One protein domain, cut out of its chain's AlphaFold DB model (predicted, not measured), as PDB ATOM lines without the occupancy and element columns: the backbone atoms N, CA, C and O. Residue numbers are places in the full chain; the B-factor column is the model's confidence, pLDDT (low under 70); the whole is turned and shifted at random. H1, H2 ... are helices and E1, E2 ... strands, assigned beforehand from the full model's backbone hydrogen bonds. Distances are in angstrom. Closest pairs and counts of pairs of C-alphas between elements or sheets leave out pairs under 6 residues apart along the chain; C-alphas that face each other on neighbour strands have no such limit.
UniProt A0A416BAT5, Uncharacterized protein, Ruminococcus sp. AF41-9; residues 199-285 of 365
ATOM      1  N   GLN A 199     -12.056  -4.431  52.322       97.00
ATOM      2  CA  GLN A 199     -12.475  -3.121  52.832       97.00
ATOM      3  C   GLN A 199     -12.454  -3.038  54.368       97.00
ATOM      4  O   GLN A 199     -12.267  -1.949  54.900       97.00
ATOM      5  N   ASP A 200     -12.580  -4.164  55.077       96.81
ATOM      6  CA  ASP A 200     -12.513  -4.193  56.544       96.81
ATOM      7  C   ASP A 200     -11.096  -3.877  57.068       96.81
ATOM      8  O   ASP A 200     -10.913  -3.631  58.257       96.81
ATOM      9  N   TYR A 201     -10.086  -3.859  56.187       96.75
ATOM     10  CA  TYR A 201      -8.719  -3.451  56.514       96.75
ATOM     11  C   TYR A 201      -8.496  -1.935  56.421       96.75
ATOM     12  O   TYR A 201      -7.433  -1.449  56.815       96.75
ATOM     13  N   VAL A 202      -9.482  -1.176  55.938       96.88
ATOM     14  CA  VAL A 202      -9.463   0.290  55.927       96.88
ATOM     15  C   VAL A 202     -10.240   0.781  57.144       96.88
ATOM     16  O   VAL A 202     -11.462   0.680  57.201       96.88
ATOM     17  N   LYS A 203      -9.516   1.303  58.133       95.00
ATOM     18  CA  LYS A 203     -10.073   1.782  59.402       95.00
ATOM     19  C   LYS A 203     -10.750   3.142  59.245       95.00
ATOM     20  O   LYS A 203     -11.821   3.362  59.801       95.00
ATOM     21  N   THR A 204     -10.119   4.053  58.510       96.50
ATOM     22  CA  THR A 204     -10.698   5.356  58.165       96.50
ATOM     23  C   THR A 204     -10.431   5.671  56.704       96.50
ATOM     24  O   THR A 204      -9.399   5.289  56.154       96.50
ATOM     25  N   SER A 205     -11.373   6.380  56.092       97.25
ATOM     26  CA  SER A 205     -11.286   6.861  54.717       97.25
ATOM     27  C   SER A 205     -11.456   8.373  54.698       97.25
ATOM     28  O   SER A 205     -12.174   8.918  55.539       97.25
ATOM     29  N   PHE A 206     -10.838   9.044  53.730       97.56
ATOM     30  CA  PHE A 206     -11.011  10.485  53.569       97.56
ATOM     31  C   PHE A 206     -12.194  10.833  52.671       97.56
ATOM     32  O   PHE A 206     -12.586  10.077  51.780       97.56
ATOM     33  N   SER A 207     -12.707  12.041  52.873       97.50
ATOM     34  CA  SER A 207     -13.575  12.723  51.925       97.50
ATOM     35  C   SER A 207     -13.152  14.185  51.879       97.50
ATOM     36  O   SER A 207     -13.146  14.855  52.913       97.50
ATOM     37  N   LYS A 208     -12.727  14.652  50.706       96.50
ATOM     38  CA  LYS A 208     -12.236  16.018  50.490       96.50
ATOM     39  C   LYS A 208     -13.034  16.727  49.408       96.50
ATOM     40  O   LYS A 208     -13.650  16.087  48.552       96.50
ATOM     41  N   THR A 209     -12.958  18.049  49.433       96.25
ATOM     42  CA  THR A 209     -13.579  18.930  48.450       96.25
ATOM     43  C   THR A 209     -12.543  19.938  47.995       96.25
ATOM     44  O   THR A 209     -12.017  20.671  48.824       96.25
ATOM     45  N   GLU A 210     -12.255  19.963  46.700       95.44
ATOM     46  CA  GLU A 210     -11.131  20.725  46.154       95.44
ATOM     47  C   GLU A 210     -11.548  21.503  44.913       95.44
ATOM     48  O   GLU A 210     -12.432  21.083  44.164       95.44
ATOM     49  N   GLY A 211     -10.924  22.657  44.690       92.69
ATOM     50  CA  GLY A 211     -11.125  23.423  43.464       92.69
ATOM     51  C   GLY A 211     -10.562  22.682  42.249       92.69
ATOM     52  O   GLY A 211      -9.550  21.980  42.347       92.69
ATOM     53  N   TRP A 212     -11.195  22.849  41.086       94.12
ATOM     54  CA  TRP A 212     -10.612  22.380  39.827       94.12
ATOM     55  C   TRP A 212      -9.235  23.023  39.573       94.12
ATOM     56  O   TRP A 212      -8.906  24.077  40.121       94.12
ATOM     57  N   GLY A 213      -8.427  22.402  38.717       91.44
ATOM     58  CA  GLY A 213      -7.057  22.839  38.434       91.44
ATOM     59  C   GLY A 213      -6.024  22.220  39.372       91.44
ATOM     60  O   GLY A 213      -4.872  22.644  39.367       91.44
ATOM     61  N   THR A 214      -6.426  21.210  40.148       91.62
ATOM     62  CA  THR A 214      -5.571  20.531  41.126       91.62
ATOM     63  C   THR A 214      -5.262  19.106  40.672       91.62
ATOM     64  O   THR A 214      -6.125  18.422  40.113       91.62
ATOM     65  N   THR A 215      -4.023  18.655  40.880       96.75
ATOM     66  CA  THR A 215      -3.574  17.307  40.501       96.75
ATOM     67  C   THR A 215      -4.007  16.274  41.542       96.75
ATOM     68  O   THR A 215      -3.713  16.456  42.721       96.75
ATOM     69  N   LEU A 216      -4.650  15.176  41.136       96.62
ATOM     70  CA  LEU A 216      -5.252  14.208  42.070       96.62
ATOM     71  C   LEU A 216      -4.275  13.653  43.123       96.62
ATOM     72  O   LEU A 216      -4.594  13.672  44.309       96.62
ATOM     73  N   ASP A 217      -3.067  13.234  42.738       95.25
ATOM     74  CA  ASP A 217      -2.079  12.697  43.692       95.25
ATOM     75  C   ASP A 217      -1.613  13.721  44.734       95.25
ATOM     76  O   ASP A 217      -1.215  13.342  45.831       95.25
ATOM     77  N   SER A 218      -1.699  15.020  44.432       94.50
ATOM     78  CA  SER A 218      -1.355  16.069  45.401       94.50
ATOM     79  C   SER A 218      -2.414  16.249  46.496       94.50
ATOM     80  O   SER A 218      -2.142  16.873  47.518       94.50
ATOM     81  N   LEU A 219      -3.614  15.689  46.300       92.12
ATOM     82  CA  LEU A 219      -4.762  15.843  47.198       92.12
ATOM     83  C   LEU A 219      -4.806  14.799  48.313       92.12
ATOM     84  O   LEU A 219      -5.652  14.893  49.204       92.12
ATOM     85  N   VAL A 220      -3.928  13.798  48.278       92.62
ATOM     86  CA  VAL A 220      -3.912  12.708  49.253       92.62
ATOM     87  C   VAL A 220      -2.541  12.558  49.899       92.62
ATOM     88  O   VAL A 220      -1.496  12.615  49.263       92.62
ATOM     89  N   SER A 221      -2.568  12.327  51.200       92.00
ATOM     90  CA  SER A 221      -1.432  12.051  52.061       92.00
ATOM     91  C   SER A 221      -1.698  10.774  52.854       92.00
ATOM     92  O   SER A 221      -2.843  10.367  53.052       92.00
ATOM     93  N   ALA A 222      -0.642  10.131  53.356       89.31
ATOM     94  CA  ALA A 222      -0.786   8.914  54.158       89.31
ATOM     95  C   ALA A 222      -1.559   9.132  55.477       89.31
ATOM     96  O   ALA A 222      -2.023   8.165  56.066       89.31
ATOM     97  N   SER A 223      -1.712  10.381  55.939       93.62
ATOM     98  CA  SER A 223      -2.514  10.731  57.121       93.62
ATOM     99  C   SER A 223      -4.017  10.827  56.855       93.62
ATOM    100  O   SER A 223      -4.793  10.900  57.804       93.62
ATOM    101  N   ASP A 224      -4.440  10.837  55.590       96.06
ATOM    102  CA  ASP A 224      -5.852  10.989  55.224       96.06
ATOM    103  C   ASP A 224      -6.670   9.707  55.444       96.06
ATOM    104  O   ASP A 224      -7.895   9.741  55.541       96.06
ATOM    105  N   TYR A 225      -6.004   8.560  55.547       96.38
ATOM    106  CA  TYR A 225      -6.632   7.272  55.810       96.38
ATOM    107  C   TYR A 225      -5.825   6.499  56.850       96.38
ATOM    108  O   TYR A 225      -4.632   6.716  57.040       96.38
ATOM    109  N   ALA A 226      -6.482   5.559  57.518       96.12
ATOM    110  CA  ALA A 226      -5.837   4.641  58.441       96.12
ATOM    111  C   ALA A 226      -6.162   3.209  58.033       96.12
ATOM    112  O   ALA A 226      -7.303   2.892  57.692       96.12
ATOM    113  N   LEU A 227      -5.164   2.336  58.102       95.88
ATOM    114  CA  LEU A 227      -5.332   0.902  57.900       95.88
ATOM    115  C   LEU A 227      -5.341   0.180  59.251       95.88
ATOM    116  O   LEU A 227      -4.838   0.688  60.256       95.88
ATOM    117  N   VAL A 228      -5.941  -1.006  59.280       93.19
ATOM    118  CA  VAL A 228      -5.843  -1.910  60.433       93.19
ATOM    119  C   VAL A 228      -4.420  -2.465  60.572       93.19
ATOM    120  O   VAL A 228      -3.587  -2.347  59.669       93.19
ATOM    121  N   ASN A 229      -4.128  -3.083  61.715       87.56
ATOM    122  CA  ASN A 229      -2.782  -3.548  62.032       87.56
ATOM    123  C   ASN A 229      -2.242  -4.550  60.993       87.56
ATOM    124  O   ASN A 229      -2.933  -5.490  60.607       87.56
ATOM    125  N   GLY A 230      -0.986  -4.365  60.581       84.31
ATOM    126  CA  GLY A 230      -0.293  -5.246  59.637       84.31
ATOM    127  C   GLY A 230      -0.648  -5.049  58.159       84.31
ATOM    128  O   GLY A 230       0.006  -5.663  57.317       84.31
ATOM    129  N   ALA A 231      -1.626  -4.201  57.823       94.50
ATOM    130  CA  ALA A 231      -1.933  -3.858  56.438       94.50
ATOM    131  C   ALA A 231      -1.129  -2.640  55.965       94.50
ATOM    132  O   ALA A 231      -0.987  -1.651  56.681       94.50
ATOM    133  N   THR A 232      -0.637  -2.695  54.729       95.94
ATOM    134  CA  THR A 232       0.077  -1.582  54.084       95.94
ATOM    135  C   THR A 232      -0.408  -1.396  52.657       95.94
ATOM    136  O   THR A 232      -0.797  -2.364  52.005       95.94
ATOM    137  N   VAL A 233      -0.322  -0.179  52.128       96.69
ATOM    138  CA  VAL A 233      -0.624   0.082  50.717       96.69
ATOM    139  C   VAL A 233       0.460  -0.525  49.826       96.69
ATOM    140  O   VAL A 233       1.647  -0.293  50.042       96.69
ATOM    141  N   SER A 234       0.042  -1.315  48.840       96.94
ATOM    142  CA  SER A 234       0.911  -1.891  47.807       96.94
ATOM    143  C   SER A 234       0.956  -0.990  46.574       96.94
ATOM    144  O   SER A 234       2.021  -0.671  46.052       96.94
ATOM    145  N   SER A 235      -0.216  -0.529  46.137       95.88
ATOM    146  CA  SER A 235      -0.372   0.399  45.020       95.88
ATOM    147  C   SER A 235      -1.673   1.182  45.151       95.88
ATOM    148  O   SER A 235      -2.591   0.759  45.857       95.88
ATOM    149  N   THR A 236      -1.750   2.319  44.461       97.00
ATOM    150  CA  THR A 236      -2.933   3.183  44.426       97.00
ATOM    151  C   THR A 236      -3.312   3.551  43.003       97.00
ATOM    152  O   THR A 236      -2.444   3.711  42.144       97.00
ATOM    153  N   LYS A 237      -4.611   3.729  42.775       97.50
ATOM    154  CA  LYS A 237      -5.187   4.146  41.497       97.50
ATOM    155  C   LYS A 237      -6.372   5.067  41.718       97.50
ATOM    156  O   LYS A 237      -7.180   4.842  42.622       97.50
ATOM    157  N   TRP A 238      -6.494   6.074  40.865       98.25
ATOM    158  CA  TRP A 238      -7.649   6.959  40.854       98.25
ATOM    159  C   TRP A 238      -8.690   6.472  39.860       98.25
ATOM    160  O   TRP A 238      -8.355   5.942  38.804       98.25
ATOM    161  N   TYR A 239      -9.953   6.695  40.198       98.50
ATOM    162  CA  TYR A 239     -11.096   6.371  39.360       98.50
ATOM    163  C   TYR A 239     -11.976   7.599  39.180       98.50
ATOM    164  O   TYR A 239     -12.231   8.325  40.143       98.50
ATOM    165  N   ASP A 240     -12.435   7.814  37.953       97.62
ATOM    166  CA  ASP A 240     -13.438   8.825  37.629       97.62
ATOM    167  C   ASP A 240     -14.848   8.405  38.124       97.62
ATOM    168  O   ASP A 240     -15.044   7.266  38.570       97.62
ATOM    169  N   PRO A 241     -15.865   9.285  38.037       96.56
ATOM    170  CA  PRO A 241     -17.232   8.950  38.450       96.56
ATOM    171  C   PRO A 241     -17.892   7.824  37.644       96.56
ATOM    172  O   PRO A 241     -18.892   7.261  38.082       96.56
ATOM    173  N   SER A 242     -17.376   7.520  36.452       96.62
ATOM    174  CA  SER A 242     -17.838   6.413  35.614       96.62
ATOM    175  C   SER A 242     -17.157   5.088  35.972       96.62
ATOM    176  O   SER A 242     -17.542   4.046  35.445       96.62
ATOM    177  N   GLY A 243     -16.189   5.107  36.892       96.00
ATOM    178  CA  GLY A 243     -15.441   3.937  37.330       96.00
ATOM    179  C   GLY A 243     -14.264   3.578  36.426       96.00
ATOM    180  O   GLY A 243     -13.745   2.468  36.551       96.00
ATOM    181  N   ASN A 244     -13.822   4.480  35.546       97.12
ATOM    182  CA  ASN A 244     -12.623   4.271  34.738       97.12
ATOM    183  C   ASN A 244     -11.379   4.737  35.492       97.12
ATOM    184  O   ASN A 244     -11.406   5.760  36.177       97.12
ATOM    185  N   GLU A 245     -10.278   4.005  35.331       97.69
ATOM    186  CA  GLU A 245      -8.983   4.397  35.885       97.69
ATOM    187  C   GLU A 245      -8.497   5.704  35.242       97.69
ATOM    188  O   GLU A 245      -8.491   5.854  34.018       97.69
ATOM    189  N   VAL A 246      -8.045   6.639  36.073       97.50
ATOM    190  CA  VAL A 246      -7.407   7.887  35.654       97.50
ATOM    191  C   VAL A 246      -6.018   7.992  36.269       97.50
ATOM    192  O   VAL A 246      -5.751   7.501  37.366       97.50
ATOM    193  N   LYS A 247      -5.101   8.644  35.550       96.44
ATOM    194  CA  LYS A 247      -3.739   8.867  36.046       96.44
ATOM    195  C   LYS A 247      -3.789   9.756  37.285       96.44
ATOM    196  O   LYS A 247      -4.453  10.785  37.264       96.44
ATOM    197  N   GLY A 248      -3.015   9.427  38.314       94.56
ATOM    198  CA  GLY A 248      -2.900  10.280  39.502       94.56
ATOM    199  C   GLY A 248      -2.314  11.671  39.220       94.56
ATOM    200  O   GLY A 248      -2.657  12.648  39.882       94.56
ATOM    201  N   THR A 249      -1.550  11.809  38.131       96.62
ATOM    202  CA  THR A 249      -1.069  13.100  37.611       96.62
ATOM    203  C   THR A 249      -2.129  13.894  36.834       96.62
ATOM    204  O   THR A 249      -1.811  14.933  36.253       96.62
ATOM    205  N   TYR A 250      -3.371  13.409  36.744       97.00
ATOM    206  CA  TYR A 250      -4.465  14.145  36.118       97.00
ATOM    207  C   TYR A 250      -4.739  15.431  36.898       97.00
ATOM    208  O   TYR A 250      -4.968  15.399  38.108       97.00
ATOM    209  N   THR A 251      -4.707  16.559  36.190       96.56
ATOM    210  CA  THR A 251      -5.094  17.861  36.732       96.56
ATOM    211  C   THR A 251      -6.531  18.118  36.337       96.56
ATOM    212  O   THR A 251      -6.860  18.111  35.151       96.56
ATOM    213  N   THR A 252      -7.381  18.303  37.338       95.81
ATOM    214  CA  THR A 252      -8.818  18.472  37.138       95.81
ATOM    215  C   THR A 252      -9.124  19.750  36.372       95.81
ATOM    216  O   THR A 252      -8.382  20.731  36.423       95.81
ATOM    217  N   THR A 253     -10.232  19.744  35.651       94.06
ATOM    218  CA  THR A 253     -10.650  20.837  34.774       94.06
ATOM    219  C   THR A 253     -11.993  21.397  35.221       94.06
ATOM    220  O   THR A 253     -12.674  20.836  36.080       94.06
ATOM    221  N   LYS A 254     -12.408  22.509  34.613       91.56
ATOM    222  CA  LYS A 254     -13.729  23.102  34.854       91.56
ATOM    223  C   LYS A 254     -14.878  22.123  34.567       91.56
ATOM    224  O   LYS A 254     -15.887  22.159  35.265       91.56
ATOM    225  N   ASP A 255     -14.700  21.207  33.616       94.44
ATOM    226  CA  ASP A 255     -15.695  20.180  33.280       94.44
ATOM    227  C   ASP A 255     -15.822  19.093  34.354       94.44
ATOM    228  O   ASP A 255     -16.723  18.255  34.287       94.44
ATOM    229  N   ASP A 256     -14.927  19.081  35.342       96.56
ATOM    230  CA  ASP A 256     -14.951  18.133  36.452       96.56
ATOM    231  C   ASP A 256     -15.705  18.648  37.674       96.56
ATOM    232  O   ASP A 256     -15.850  17.913  38.643       96.56
ATOM    233  N   ILE A 257     -16.235  19.872  37.648       95.25
ATOM    234  CA  ILE A 257     -17.038  20.397  38.757       95.25
ATOM    235  C   ILE A 257     -18.199  19.434  39.074       95.25
ATOM    236  O   ILE A 257     -18.922  18.978  38.189       95.25
ATOM    237  N   ASN A 258     -18.375  19.137  40.363       95.62
ATOM    238  CA  ASN A 258     -19.290  18.152  40.951       95.62
ATOM    239  C   ASN A 258     -18.961  16.675  40.667       95.62
ATOM    240  O   ASN A 258     -19.689  15.796  41.132       95.62
ATOM    241  N   LYS A 259     -17.875  16.366  39.948       97.38
ATOM    242  CA  LYS A 259     -17.393  14.988  39.808       97.38
ATOM    243  C   LYS A 259     -16.692  14.541  41.086       97.38
ATOM    244  O   LYS A 259     -15.982  15.312  41.732       97.38
ATOM    245  N   VAL A 260     -16.878  13.266  41.415       98.12
ATOM    246  CA  VAL A 260     -16.231  12.600  42.546       98.12
ATOM    247  C   VAL A 260     -15.208  11.606  42.021       98.12
ATOM    248  O   VAL A 260     -15.565  10.623  41.372       98.12
ATOM    249  N   TYR A 261     -13.942  11.855  42.326       98.38
ATOM    250  CA  TYR A 261     -12.853  10.926  42.056       98.38
ATOM    251  C   TYR A 261     -12.625  10.039  43.270       98.38
ATOM    252  O   TYR A 261     -12.662  10.502  44.410       98.38
ATOM    253  N   THR A 262     -12.388   8.755  43.028       98.50
ATOM    254  CA  THR A 262     -12.189   7.764  44.088       98.50
ATOM    255  C   THR A 262     -10.761   7.254  44.057       98.50
ATOM    256  O   THR A 262     -10.312   6.763  43.022       98.50
ATOM    257  N   LEU A 263     -10.067   7.323  45.192       98.50
ATOM    258  CA  LEU A 263      -8.781   6.662  45.354       98.50
ATOM    259  C   LEU A 263      -9.015   5.239  45.839       98.50
ATOM    260  O   LEU A 263      -9.578   5.020  46.918       98.50
ATOM    261  N   LYS A 264      -8.546   4.274  45.056       98.31
ATOM    262  CA  LYS A 264      -8.508   2.870  45.443       98.31
ATOM    263  C   LYS A 264      -7.080   2.390  45.630       98.31
ATOM    264  O   LYS A 264      -6.142   2.973  45.086       98.31
ATOM    265  N   ALA A 265      -6.927   1.318  46.393       97.69
ATOM    266  CA  ALA A 265      -5.639   0.705  46.659       97.69
ATOM    267  C   ALA A 265      -5.710  -0.816  46.666       97.69
ATOM    268  O   ALA A 265      -6.715  -1.399  47.069       97.69
ATOM    269  N   VAL A 266      -4.601  -1.449  46.296       97.81
ATOM    270  CA  VAL A 266      -4.335  -2.852  46.627       97.81
ATOM    271  C   VAL A 266      -3.520  -2.870  47.915       97.81
ATOM    272  O   VAL A 266      -2.555  -2.115  48.053       97.81
ATOM    273  N   LEU A 267      -3.910  -3.709  48.874       97.25
ATOM    274  CA  LEU A 267      -3.263  -3.789  50.182       97.25
ATOM    275  C   LEU A 267      -2.410  -5.054  50.300       97.25
ATOM    276  O   LEU A 267      -2.842  -6.140  49.926       97.25
ATOM    277  N   ASN A 268      -1.238  -4.932  50.918       95.19
ATOM    278  CA  ASN A 268      -0.522  -6.083  51.460       95.19
ATOM    279  C   ASN A 268      -1.116  -6.439  52.830       95.19
ATOM    280  O   ASN A 268      -1.493  -5.550  53.594       95.19
ATOM    281  N   GLY A 269      -1.183  -7.733  53.153       89.50
ATOM    282  CA  GLY A 269      -1.719  -8.218  54.434       89.50
ATOM    283  C   GLY A 269      -3.249  -8.348  54.494       89.50
ATOM    284  O   GLY A 269      -3.768  -8.828  55.504       89.50
ATOM    285  N   ALA A 270      -3.959  -7.974  53.423       93.50
ATOM    286  CA  ALA A 270      -5.388  -8.235  53.247       93.50
ATOM    287  C   ALA A 270      -5.657  -9.697  52.817       93.50
ATOM    288  O   ALA A 270      -4.766 -10.548  52.887       93.50
ATOM    289  N   LEU A 271      -6.897 -10.015  52.430       94.25
ATOM    290  CA  LEU A 271      -7.290 -11.383  52.066       94.25
ATOM    291  C   LEU A 271      -6.719 -11.794  50.704       94.25
ATOM    292  O   LEU A 271      -6.274 -12.928  50.539       94.25
ATOM    293  N   ASP A 272      -6.730 -10.863  49.753       94.31
ATOM    294  CA  ASP A 272      -6.263 -11.033  48.379       94.31
ATOM    295  C   ASP A 272      -5.909  -9.666  47.752       94.31
ATOM    296  O   ASP A 272      -5.877  -8.645  48.441       94.31
ATOM    297  N   ASN A 273      -5.658  -9.638  46.441       95.50
ATOM    298  CA  ASN A 273      -5.254  -8.432  45.710       95.50
ATOM    299  C   ASN A 273      -6.431  -7.563  45.224       95.50
ATOM    300  O   ASN A 273      -6.224  -6.668  44.405       95.50
ATOM    301  N   SER A 274      -7.662  -7.818  45.674       96.88
ATOM    302  CA  SER A 274      -8.819  -6.998  45.310       96.88
ATOM    303  C   SER A 274      -8.694  -5.592  45.888       96.88
ATOM    304  O   SER A 274      -8.285  -5.405  47.038       96.88
ATOM    305  N   GLU A 275      -9.088  -4.598  45.098       97.38
ATOM    306  CA  GLU A 275      -8.982  -3.194  45.474       97.38
ATOM    307  C   GLU A 275      -9.942  -2.807  46.607       97.38
ATOM    308  O   GLU A 275     -11.079  -3.278  46.690       97.38
ATOM    309  N   VAL A 276      -9.491  -1.878  47.446       98.00
ATOM    310  CA  VAL A 276     -10.285  -1.207  48.480       98.00
ATOM    311  C   VAL A 276     -10.395   0.275  48.175       98.00
ATOM    312  O   VAL A 276      -9.511   0.841  47.537       98.00
ATOM    313  N   THR A 277     -11.432   0.929  48.683       98.25
ATOM    314  CA  THR A 277     -11.541   2.388  48.618       98.25
ATOM    315  C   THR A 277     -10.837   3.015  49.819       98.25
ATOM    316  O   THR A 277     -11.156   2.684  50.963       98.25
ATOM    317  N   LEU A 278      -9.902   3.935  49.559       98.19
ATOM    318  CA  LEU A 278      -9.230   4.740  50.587       98.19
ATOM    319  C   LEU A 278      -9.944   6.068  50.851       98.19
ATOM    320  O   LEU A 278      -9.867   6.592  51.959       98.19
ATOM    321  N   GLY A 279     -10.648   6.609  49.860       98.06
ATOM    322  CA  GLY A 279     -11.405   7.844  50.021       98.06
ATOM    323  C   GLY A 279     -11.816   8.478  48.704       98.06
ATOM    324  O   GLY A 279     -11.617   7.907  47.627       98.06
ATOM    325  N   THR A 280     -12.415   9.661  48.806       98.25
ATOM    326  CA  THR A 280     -12.951  10.400  47.662       98.25
ATOM    327  C   THR A 280     -12.574  11.876  47.680       98.25
ATOM    328  O   THR A 280     -12.387  12.484  48.736       98.25
ATOM    329  N   VAL A 281     -12.500  12.464  46.487       98.12
ATOM    330  CA  VAL A 281     -12.345  13.904  46.270       98.12
ATOM    331  C   VAL A 281     -13.486  14.385  45.390       98.12
ATOM    332  O   VAL A 281     -13.657  13.900  44.274       98.12
ATOM    333  N   THR A 282     -14.242  15.363  45.876       97.88
ATOM    334  CA  THR A 282     -15.247  16.077  45.086       97.88
ATOM    335  C   THR A 282     -14.633  17.347  44.516       97.88
ATOM    336  O   THR A 282     -14.067  18.147  45.258       97.88
ATOM    337  N   ILE A 283     -14.752  17.550  43.207       97.12
ATOM    338  CA  ILE A 283     -14.225  18.748  42.549       97.12
ATOM    339  C   ILE A 283     -15.271  19.856  42.543       97.12
ATOM    340  O   ILE A 283     -16.452  19.628  42.293       97.12
ATOM    341  N   THR A 284     -14.833  21.076  42.819       95.25
ATOM    342  CA  THR A 284     -15.672  22.270  42.950       95.25
ATOM    343  C   THR A 284     -15.094  23.436  42.163       95.25
ATOM    344  O   THR A 284     -14.063  23.333  41.494       95.25
ATOM    345  N   THR A 285     -15.791  24.567  42.199       90.56
ATOM    346  CA  THR A 285     -15.292  25.820  41.642       90.56
ATOM    347  C   THR A 285     -13.969  26.201  42.299       90.56
ATOM    348  O   THR A 285     -13.898  26.336  43.519       90.56
TER     349      THR A 285
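What this domain is: This is residues 199 to 285 of the 365 residues of an uncharacterized protein of Ruminococcus sp. AF41-9 (UniProt A0A416BAT5). A long, strongly twisted sheet of four strands, E2, E5, E4 and E3, is curled like part of a barrel, and the four-residue helix H1 lies by the open side between the edge strands E2 and E3. E1 runs on into E2 at one end of the elongated body, and long loops join H1 to E3 and E3 to E4. The printed part has 87 residues, with E1, E2, H1, E3, E4 and E5 in that order along the chain; the sheet is mixed. The class is mostly strand, with 39 residues, under half, in named elements. The whole is compact, with a radius of gyration of the C-alphas of 13.0 A and spans of 39 by 23 by 18 A.

How they stand to each other: E1, residues 202 to 204, pairs with no named strand, but forms a short antiparallel pairing with residues 226 to 227. It runs on into E2, residues 206 to 211, across one residue at 63 degrees. E2 is an edge strand and the parallel neighbour of E5, residues 276 to 284, at 25 degrees; N 208 and O 280 are 2.9 A apart, within hydrogen-bond range. H1, residues 216 to 219, only grazes the sheet; its closest C-alphas to E5 are those of Leu 219 and Val 281, 7.9 A apart. H1 is too short for any O i to N i+4 pair, and its one O i to N i+3 pair is within range. E3, residues 232 to 239, is the other edge strand and bends by 60 degrees at residue 235. E3 and E4, residues 260 to 268, form a hairpin, antiparallel at 154 degrees, with N 264 and O 237 2.8 A apart, within hydrogen-bond range. E4 and E5 form another at 158 degrees, with N 263 and O 279 2.9 A apart, also within range. E3, E4 and E5 make a meander, each strand the antiparallel neighbour of the one before. E2, H1 and E3 are a split strand-helix-strand unit, two strands running the same way with E5 and E4 between them, and its crossover is right-handed. E2 and E3 are apart.

Where its parts are: E1 begins at C-alpha 202, (-9.463, 0.290, 55.927). E2 spans 16.4 A and H1 5.4 A. E3 spans 20.1 A, and E4 26.0 A from C-alpha 260 at (-16.231, 12.600, 42.546). E5 spans 24.7 A and ends at C-alpha 284, (-15.672, 22.270, 42.950).

The domain as a whole: The C-alphas farthest apart, those of Gly 230 and Lys 254, are 40.0 A apart. The links from H1 to E3 and from E3 to E4 are long, with 12 and 20 residues. The printed part has no cut, and no printed residue is under 70 in pLDDT.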